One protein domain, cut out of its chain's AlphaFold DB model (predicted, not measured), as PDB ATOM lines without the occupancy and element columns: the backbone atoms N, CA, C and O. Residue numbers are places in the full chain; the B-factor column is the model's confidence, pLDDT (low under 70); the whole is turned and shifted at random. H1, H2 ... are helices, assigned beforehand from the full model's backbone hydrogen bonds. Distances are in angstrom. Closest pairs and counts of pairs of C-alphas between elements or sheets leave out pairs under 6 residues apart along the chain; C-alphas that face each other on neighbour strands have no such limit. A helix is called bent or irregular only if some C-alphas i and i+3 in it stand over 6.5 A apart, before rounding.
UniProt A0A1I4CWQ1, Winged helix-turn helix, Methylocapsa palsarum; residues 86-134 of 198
ATOM      1  N   LEU A  86      34.167  22.221  37.469       86.88
ATOM      2  CA  LEU A  86      33.716  22.749  38.758       86.88
ATOM      3  C   LEU A  86      32.220  22.487  38.999       86.88
ATOM      4  O   LEU A  86      31.815  22.171  40.120       86.88
ATOM      5  N   LEU A  87      31.384  22.580  37.961       87.69
ATOM      6  CA  LEU A  87      29.955  22.267  38.068       87.69
ATOM      7  C   LEU A  87      29.683  20.776  38.296       87.69
ATOM      8  O   LEU A  87      28.740  20.441  39.019       87.69
ATOM      9  N   ALA A  88      30.494  19.888  37.715       86.31
ATOM     10  CA  ALA A  88      30.411  18.451  37.975       86.31
ATOM     11  C   ALA A  88      30.746  18.143  39.443       86.31
ATOM     12  O   ALA A  88      29.936  17.529  40.137       86.31
ATOM     13  N   LYS A  89      31.854  18.692  39.959       88.06
ATOM     14  CA  LYS A  89      32.224  18.569  41.379       88.06
ATOM     15  C   LYS A  89      31.146  19.118  42.314       88.06
ATOM     16  O   LYS A  89      30.829  18.508  43.334       88.06
ATOM     17  N   LEU A  90      30.546  20.259  41.958       88.44
ATOM     18  CA  LEU A  90      29.470  20.862  42.746       88.44
ATOM     19  C   LEU A  90      28.235  19.957  42.798       88.44
ATOM     20  O   LEU A  90      27.582  19.883  43.836       88.44
ATOM     21  N   ARG A  91      27.912  19.262  41.700       86.06
ATOM     22  CA  ARG A  91      26.788  18.320  41.650       86.06
ATOM     23  C   ARG A  91      27.002  17.145  42.601       86.06
ATOM     24  O   ARG A  91      26.085  16.829  43.354       86.06
ATOM     25  N   ASP A  92      28.198  16.566  42.609       85.25
ATOM     26  CA  ASP A  92      28.539  15.454  43.503       85.25
ATOM     27  C   ASP A  92      28.533  15.899  44.972       85.25
ATOM     28  O   ASP A  92      28.047  15.195  45.860       85.25
ATOM     29  N   ARG A  93      29.000  17.125  45.234       83.06
ATOM     30  CA  ARG A  93      29.072  17.686  46.586       83.06
ATOM     31  C   ARG A  93      27.708  18.032  47.188       83.06
ATOM     32  O   ARG A  93      27.563  18.024  48.411       83.06
ATOM     33  N   LEU A  94      26.705  18.322  46.357       78.25
ATOM     34  CA  LEU A  94      25.401  18.849  46.777       78.25
ATOM     35  C   LEU A  94      24.523  17.864  47.575       78.25
ATOM     36  O   LEU A  94      23.423  18.238  47.985       78.25
ATOM     37  N   HIS A  95      25.003  16.643  47.819       69.69
ATOM     38  CA  HIS A  95      24.334  15.644  48.651       69.69
ATOM     39  C   HIS A  95      24.392  15.952  50.155       69.69
ATOM     40  O   HIS A  95      23.373  15.797  50.824       69.69
ATOM     41  N   GLU A  96      25.528  16.429  50.682       64.50
ATOM     42  CA  GLU A  96      25.717  16.625  52.131       64.50
ATOM     43  C   GLU A  96      26.411  17.973  52.433       64.50
ATOM     44  O   GLU A  96      27.592  18.158  52.116       64.50
ATOM     45  N   PRO A  97      25.700  18.946  53.027       66.56
ATOM     46  CA  PRO A  97      26.280  20.213  53.470       66.56
ATOM     47  C   PRO A  97      27.099  20.019  54.758       66.56
ATOM     48  O   PRO A  97      26.623  19.384  55.693       66.56
ATOM     49  N   GLN A  98      28.295  20.622  54.851       65.06
ATOM     50  CA  GLN A  98      29.208  20.468  56.008       65.06
ATOM     51  C   GLN A  98      28.561  20.773  57.373       65.06
ATOM     52  O   GLN A  98      28.881  20.111  58.353       65.06
ATOM     53  N   ASP A  99      27.617  21.719  57.431       70.19
ATOM     54  CA  ASP A  99      26.929  22.106  58.675       70.19
ATOM     55  C   ASP A  99      25.548  21.442  58.863       70.19
ATOM     56  O   ASP A  99      24.745  21.915  59.667       70.19
ATOM     57  N   GLY A 100      25.179  20.441  58.052       66.69
ATOM     58  CA  GLY A 100      23.879  19.746  58.143       66.69
ATOM     59  C   GLY A 100      22.632  20.589  57.800       66.69
ATOM     60  O   GLY A 100      21.499  20.136  57.963       66.69
ATOM     61  N   GLY A 101      22.808  21.827  57.326       77.38
ATOM     62  CA  GLY A 101      21.734  22.745  56.915       77.38
ATOM     63  C   GLY A 101      21.668  22.971  55.401       77.38
ATOM     64  O   GLY A 101      22.579  22.610  54.676       77.38
ATOM     65  N   LEU A 102      20.618  23.624  54.892       81.00
ATOM     66  CA  LEU A 102      20.417  23.833  53.446       81.00
ATOM     67  C   LEU A 102      21.599  24.538  52.745       81.00
ATOM     68  O   LEU A 102      22.174  25.496  53.271       81.00
ATOM     69  N   TRP A 103      21.890  24.121  51.509       85.50
ATOM     70  CA  TRP A 103      22.820  24.822  50.623       85.50
ATOM     71  C   TRP A 103      22.281  26.217  50.276       85.50
ATOM     72  O   TRP A 103      21.229  26.366  49.654       85.50
ATOM     73  N   SER A 104      23.000  27.257  50.693       87.12
ATOM     74  CA  SER A 104      22.731  28.645  50.310       87.12
ATOM     75  C   SER A 104      23.747  29.110  49.267       87.12
ATOM     76  O   SER A 104      24.836  28.550  49.148       87.12
ATOM     77  N   SER A 105      23.425  30.172  48.527       88.38
ATOM     78  CA  SER A 105      24.332  30.738  47.518       88.38
ATOM     79  C   SER A 105      25.678  31.196  48.096       88.38
ATOM     80  O   SER A 105      26.694  31.103  47.412       88.38
ATOM     81  N   GLY A 106      25.701  31.646  49.356       89.75
ATOM     82  CA  GLY A 106      26.929  32.003  50.072       89.75
ATOM     83  C   GLY A 106      27.799  30.791  50.406       89.75
ATOM     84  O   GLY A 106      29.005  30.850  50.205       89.75
ATOM     85  N   LYS A 107      27.191  29.671  50.827       89.94
ATOM     86  CA  LYS A 107      27.921  28.417  51.091       89.94
ATOM     87  C   LYS A 107      28.550  27.852  49.823       89.94
ATOM     88  O   LYS A 107      29.707  27.455  49.834       89.94
ATOM     89  N   VAL A 108      27.806  27.881  48.718       90.19
ATOM     90  CA  VAL A 108      28.337  27.469  47.411       90.19
ATOM     91  C   VAL A 108      29.488  28.374  46.985       90.19
ATOM     92  O   VAL A 108      30.489  27.880  46.491       90.19
ATOM     93  N   ALA A 109      29.389  29.684  47.210       90.88
ATOM     94  CA  ALA A 109      30.473  30.600  46.875       90.88
ATOM     95  C   ALA A 109      31.729  30.389  47.740       90.88
ATOM     96  O   ALA A 109      32.829  30.446  47.205       90.88
ATOM     97  N   ALA A 110      31.582  30.106  49.038       89.88
ATOM     98  CA  ALA A 110      32.713  29.760  49.903       89.88
ATOM     99  C   ALA A 110      33.412  28.478  49.423       89.88
ATOM    100  O   ALA A 110      34.614  28.493  49.182       89.88
ATOM    101  N   TRP A 111      32.643  27.420  49.148       90.81
ATOM    102  CA  TRP A 111      33.182  26.177  48.591       90.81
ATOM    103  C   TRP A 111      33.854  26.386  47.221       90.81
ATOM    104  O   TRP A 111      34.950  25.892  46.983       90.81
ATOM    105  N   MET A 112      33.255  27.182  46.326       90.00
ATOM    106  CA  MET A 112      33.875  27.521  45.036       90.00
ATOM    107  C   MET A 112      35.184  28.305  45.206       90.00
ATOM    108  O   MET A 112      36.072  28.181  44.368       90.00
ATOM    109  N   ALA A 113      35.296  29.141  46.242       91.12
ATOM    110  CA  ALA A 113      36.524  29.873  46.533       91.12
ATOM    111  C   ALA A 113      37.642  28.917  46.974       91.12
ATOM    112  O   ALA A 113      38.761  29.044  46.483       91.12
ATOM    113  N   GLU A 114      37.318  27.928  47.811       90.12
ATOM    114  CA  GLU A 114      38.244  26.873  48.238       90.12
ATOM    115  C   GLU A 114      38.721  26.017  47.055       90.12
ATOM    116  O   GLU A 114      39.925  25.851  46.870       90.12
ATOM    117  N   GLU A 115      37.806  25.545  46.200       89.81
ATOM    118  CA  GLU A 115      38.152  24.718  45.030       89.81
ATOM    119  C   GLU A 115      39.004  25.457  43.990       89.81
ATOM    120  O   GLU A 115      39.834  24.847  43.319       89.81
ATOM    121  N   LEU A 116      38.800  26.769  43.834       87.81
ATOM    122  CA  LEU A 116      39.544  27.600  42.882       87.81
ATOM    123  C   LEU A 116      40.799  28.249  43.491       87.81
ATOM    124  O   LEU A 116      41.512  28.958  42.781       87.81
ATOM    125  N   GLY A 117      41.062  28.061  44.790       89.12
ATOM    126  CA  GLY A 117      42.166  28.722  45.497       89.12
ATOM    127  C   GLY A 117      42.040  30.252  45.559       89.12
ATOM    128  O   GLY A 117      43.044  30.961  45.620       89.12
ATOM    129  N   LEU A 118      40.816  30.781  45.501       88.38
ATOM    130  CA  LEU A 118      40.530  32.215  45.544       88.38
ATOM    131  C   LEU A 118      40.225  32.674  46.973       88.38
ATOM    132  O   LEU A 118      39.615  31.957  47.756       88.38
ATOM    133  N   VAL A 119      40.564  33.929  47.289       88.38
ATOM    134  CA  VAL A 119      40.288  34.523  48.614       88.38
ATOM    135  C   VAL A 119      38.786  34.599  48.901       88.38
ATOM    136  O   VAL A 119      38.347  34.378  50.025       88.38
ATOM    137  N   SER A 120      37.978  34.951  47.898       87.62
ATOM    138  CA  SER A 120      36.521  34.932  48.015       87.62
ATOM    139  C   SER A 120      35.854  34.900  46.646       87.62
ATOM    140  O   SER A 120      36.370  35.435  45.662       87.62
ATOM    141  N   VAL A 121      34.664  34.311  46.598       87.56
ATOM    142  CA  VAL A 121      33.772  34.350  45.440       87.56
ATOM    143  C   VAL A 121      32.481  35.047  45.863       87.56
ATOM    144  O   VAL A 121      31.957  34.835  46.956       87.56
ATOM    145  N   ALA A 122      31.941  35.904  44.997       87.00
ATOM    146  CA  ALA A 122      30.679  36.579  45.276       87.00
ATOM    147  C   ALA A 122      29.512  35.573  45.323       87.00
ATOM    148  O   ALA A 122      29.359  34.755  44.416       87.00
ATOM    149  N   ALA A 123      28.614  35.702  46.306       87.31
ATOM    150  CA  ALA A 123      27.435  34.831  46.461       87.31
ATOM    151  C   ALA A 123      26.550  34.750  45.196       87.31
ATOM    152  O   ALA A 123      25.920  33.730  44.919       87.31
ATOM    153  N   GLN A 124      26.540  35.812  44.388       87.50
ATOM    154  CA  GLN A 124      25.849  35.871  43.098       87.50
ATOM    155  C   GLN A 124      26.347  34.791  42.113       87.50
ATOM    156  O   GLN A 124      25.550  34.226  41.365       87.50
ATOM    157  N   ARG A 125      27.648  34.462  42.152       87.56
ATOM    158  CA  ARG A 125      28.277  33.418  41.324       87.56
ATOM    159  C   ARG A 125      27.902  32.024  41.816       87.56
ATOM    160  O   ARG A 125      27.549  31.184  40.997       87.56
ATOM    161  N   GLY A 126      27.847  31.823  43.136       88.69
ATOM    162  CA  GLY A 126      27.325  30.589  43.732       88.69
ATOM    163  C   GLY A 126      25.871  30.320  43.331       88.69
ATOM    164  O   GLY A 126      25.515  29.204  42.965       88.69
ATOM    165  N   TRP A 127      25.028  31.360  43.282       87.56
ATOM    166  CA  TRP A 127      23.669  31.231  42.738       87.56
ATOM    167  C   TRP A 127      23.646  30.930  41.231       87.56
ATOM    168  O   TRP A 127      22.819  30.144  40.769       87.56
ATOM    169  N   GLY A 128      24.548  31.540  40.454       89.25
ATOM    170  CA  GLY A 128      24.742  31.218  39.037       89.25
ATOM    171  C   GLY A 128      25.043  29.734  38.818       89.25
ATOM    172  O   GLY A 128      24.360  29.093  38.022       89.25
ATOM    173  N   ALA A 129      25.974  29.179  39.594       88.69
ATOM    174  CA  ALA A 129      26.343  27.767  39.551       88.69
ATOM    175  C   ALA A 129      25.174  26.838  39.927       88.69
ATOM    176  O   ALA A 129      24.891  25.872  39.220       88.69
ATOM    177  N   LEU A 130      24.417  27.178  40.979       88.50
ATOM    178  CA  LEU A 130      23.216  26.429  41.367       88.50
ATOM    179  C   LEU A 130      22.158  26.396  40.256       88.50
ATOM    180  O   LEU A 130      21.569  25.346  39.993       88.50
ATOM    181  N   LYS A 131      21.935  27.525  39.570       87.00
ATOM    182  CA  LYS A 131      21.027  27.575  38.414       87.00
ATOM    183  C   LYS A 131      21.544  26.749  37.239       87.00
ATOM    184  O   LYS A 131      20.738  26.075  36.607       87.00
ATOM    185  N   ALA A 132      22.846  26.789  36.957       87.19
ATOM    186  CA  ALA A 132      23.457  26.023  35.869       87.19
ATOM    187  C   ALA A 132      23.300  24.504  36.068       87.19
ATOM    188  O   ALA A 132      23.092  23.768  35.109       87.19
ATOM    189  N   ILE A 133      23.312  24.038  37.321       87.00
ATOM    190  CA  ILE A 133      23.083  22.626  37.677       87.00
ATOM    191  C   ILE A 133      21.588  22.264  37.690       87.00
ATOM    192  O   ILE A 133      21.241  21.086  37.733       87.00
ATOM    193  N   GLY A 134      20.689  23.253  37.622       85.06
ATOM    194  CA  GLY A 134      19.245  23.041  37.730       85.06
ATOM    195  C   GLY A 134      18.790  22.722  39.155       85.06
ATOM    196  O   GLY A 134      17.752  22.091  39.349       85.06
TER     197      GLY A 134
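Overview. This is residues 86 to 134 of the 198 residues of the protein "Winged helix-turn helix" of Methylocapsa palsarum (UniProt A0A1I4CWQ1). The longest helix, H2, and the last, H3, pack on each other at a right angle, and the first helix, H1, stands near both with few contacts, so that the three make a small, roughly three-way cluster. A wide loop, residues 94 to 104, leads from H1 back to H2, and a shorter turn, residues 116 to 122, leads from H2 to H3. The printed part has 49 residues with three named helices, in the order H1, H2, H3 along the chain, and no named strand; the class is all helix. It is compact, with a radius of gyration of the C-alphas of 9.8 A, and rounded, with spans of 24 by 23 by 17 A.

Arrangement. H2, residues 105 to 115, touches H3, residues 123 to 132, with 20 pairs of C-alphas within 8 A. Their closest C-alphas are those of Ala 109 and Gly 126, 4.4 A apart. Their lines stand at 90 degrees, about perpendicular, and their centres are 9.7 A apart. H1, residues 86 to 93, is close to H2 but not clearly touching it: the closest C-alphas, those of Leu 86 and Met 112, are 7.9 A apart. H1 and H2 run opposite ways at a steep tilt of 69 degrees, only just short of about perpendicular. H1 is also close to H3 but not clearly touching it, with the C-alphas of Leu 87 and Ala 129 the closest at 6.7 A. The lines of H1 and H3 are about perpendicular, at 83 degrees. In H1, H2 and H3 every pair of O i and N i+4 is within hydrogen-bond range.

Along the chain. H2, from Ser 105 to Glu 115, has 11 residues and measures 15.3 A from first to last C-alpha; it begins at C-alpha 105, (24.332, 30.738, 47.518). H3, from Ala 123 to Ala 132, has 10 residues and measures 14.3 A; it ends at C-alpha 132, (23.457, 26.023, 35.869). H1, from Leu 86 to Arg 93, has 8 residues and measures 10.4 A; it begins at C-alpha 86, (33.716, 22.749, 38.758). No helix is bent or irregular.

Size, cuts and confidence. The two C-alphas farthest apart are those of Val 119 and Gly 134, at 26.3 A, while the first and last printed C-alphas, those of Leu 86 and Gly 134, are 14.5 A apart. The printed part has no cut. The link from H1 to H2, with 11 residues, is long; the link from H2 to H3, with 7 residues, is short but not tight. The mean pLDDT of the printed part is 84.9, and five printed residues are under 70: residues 95 to 98 and residue 100, in the long link from H1 to H2.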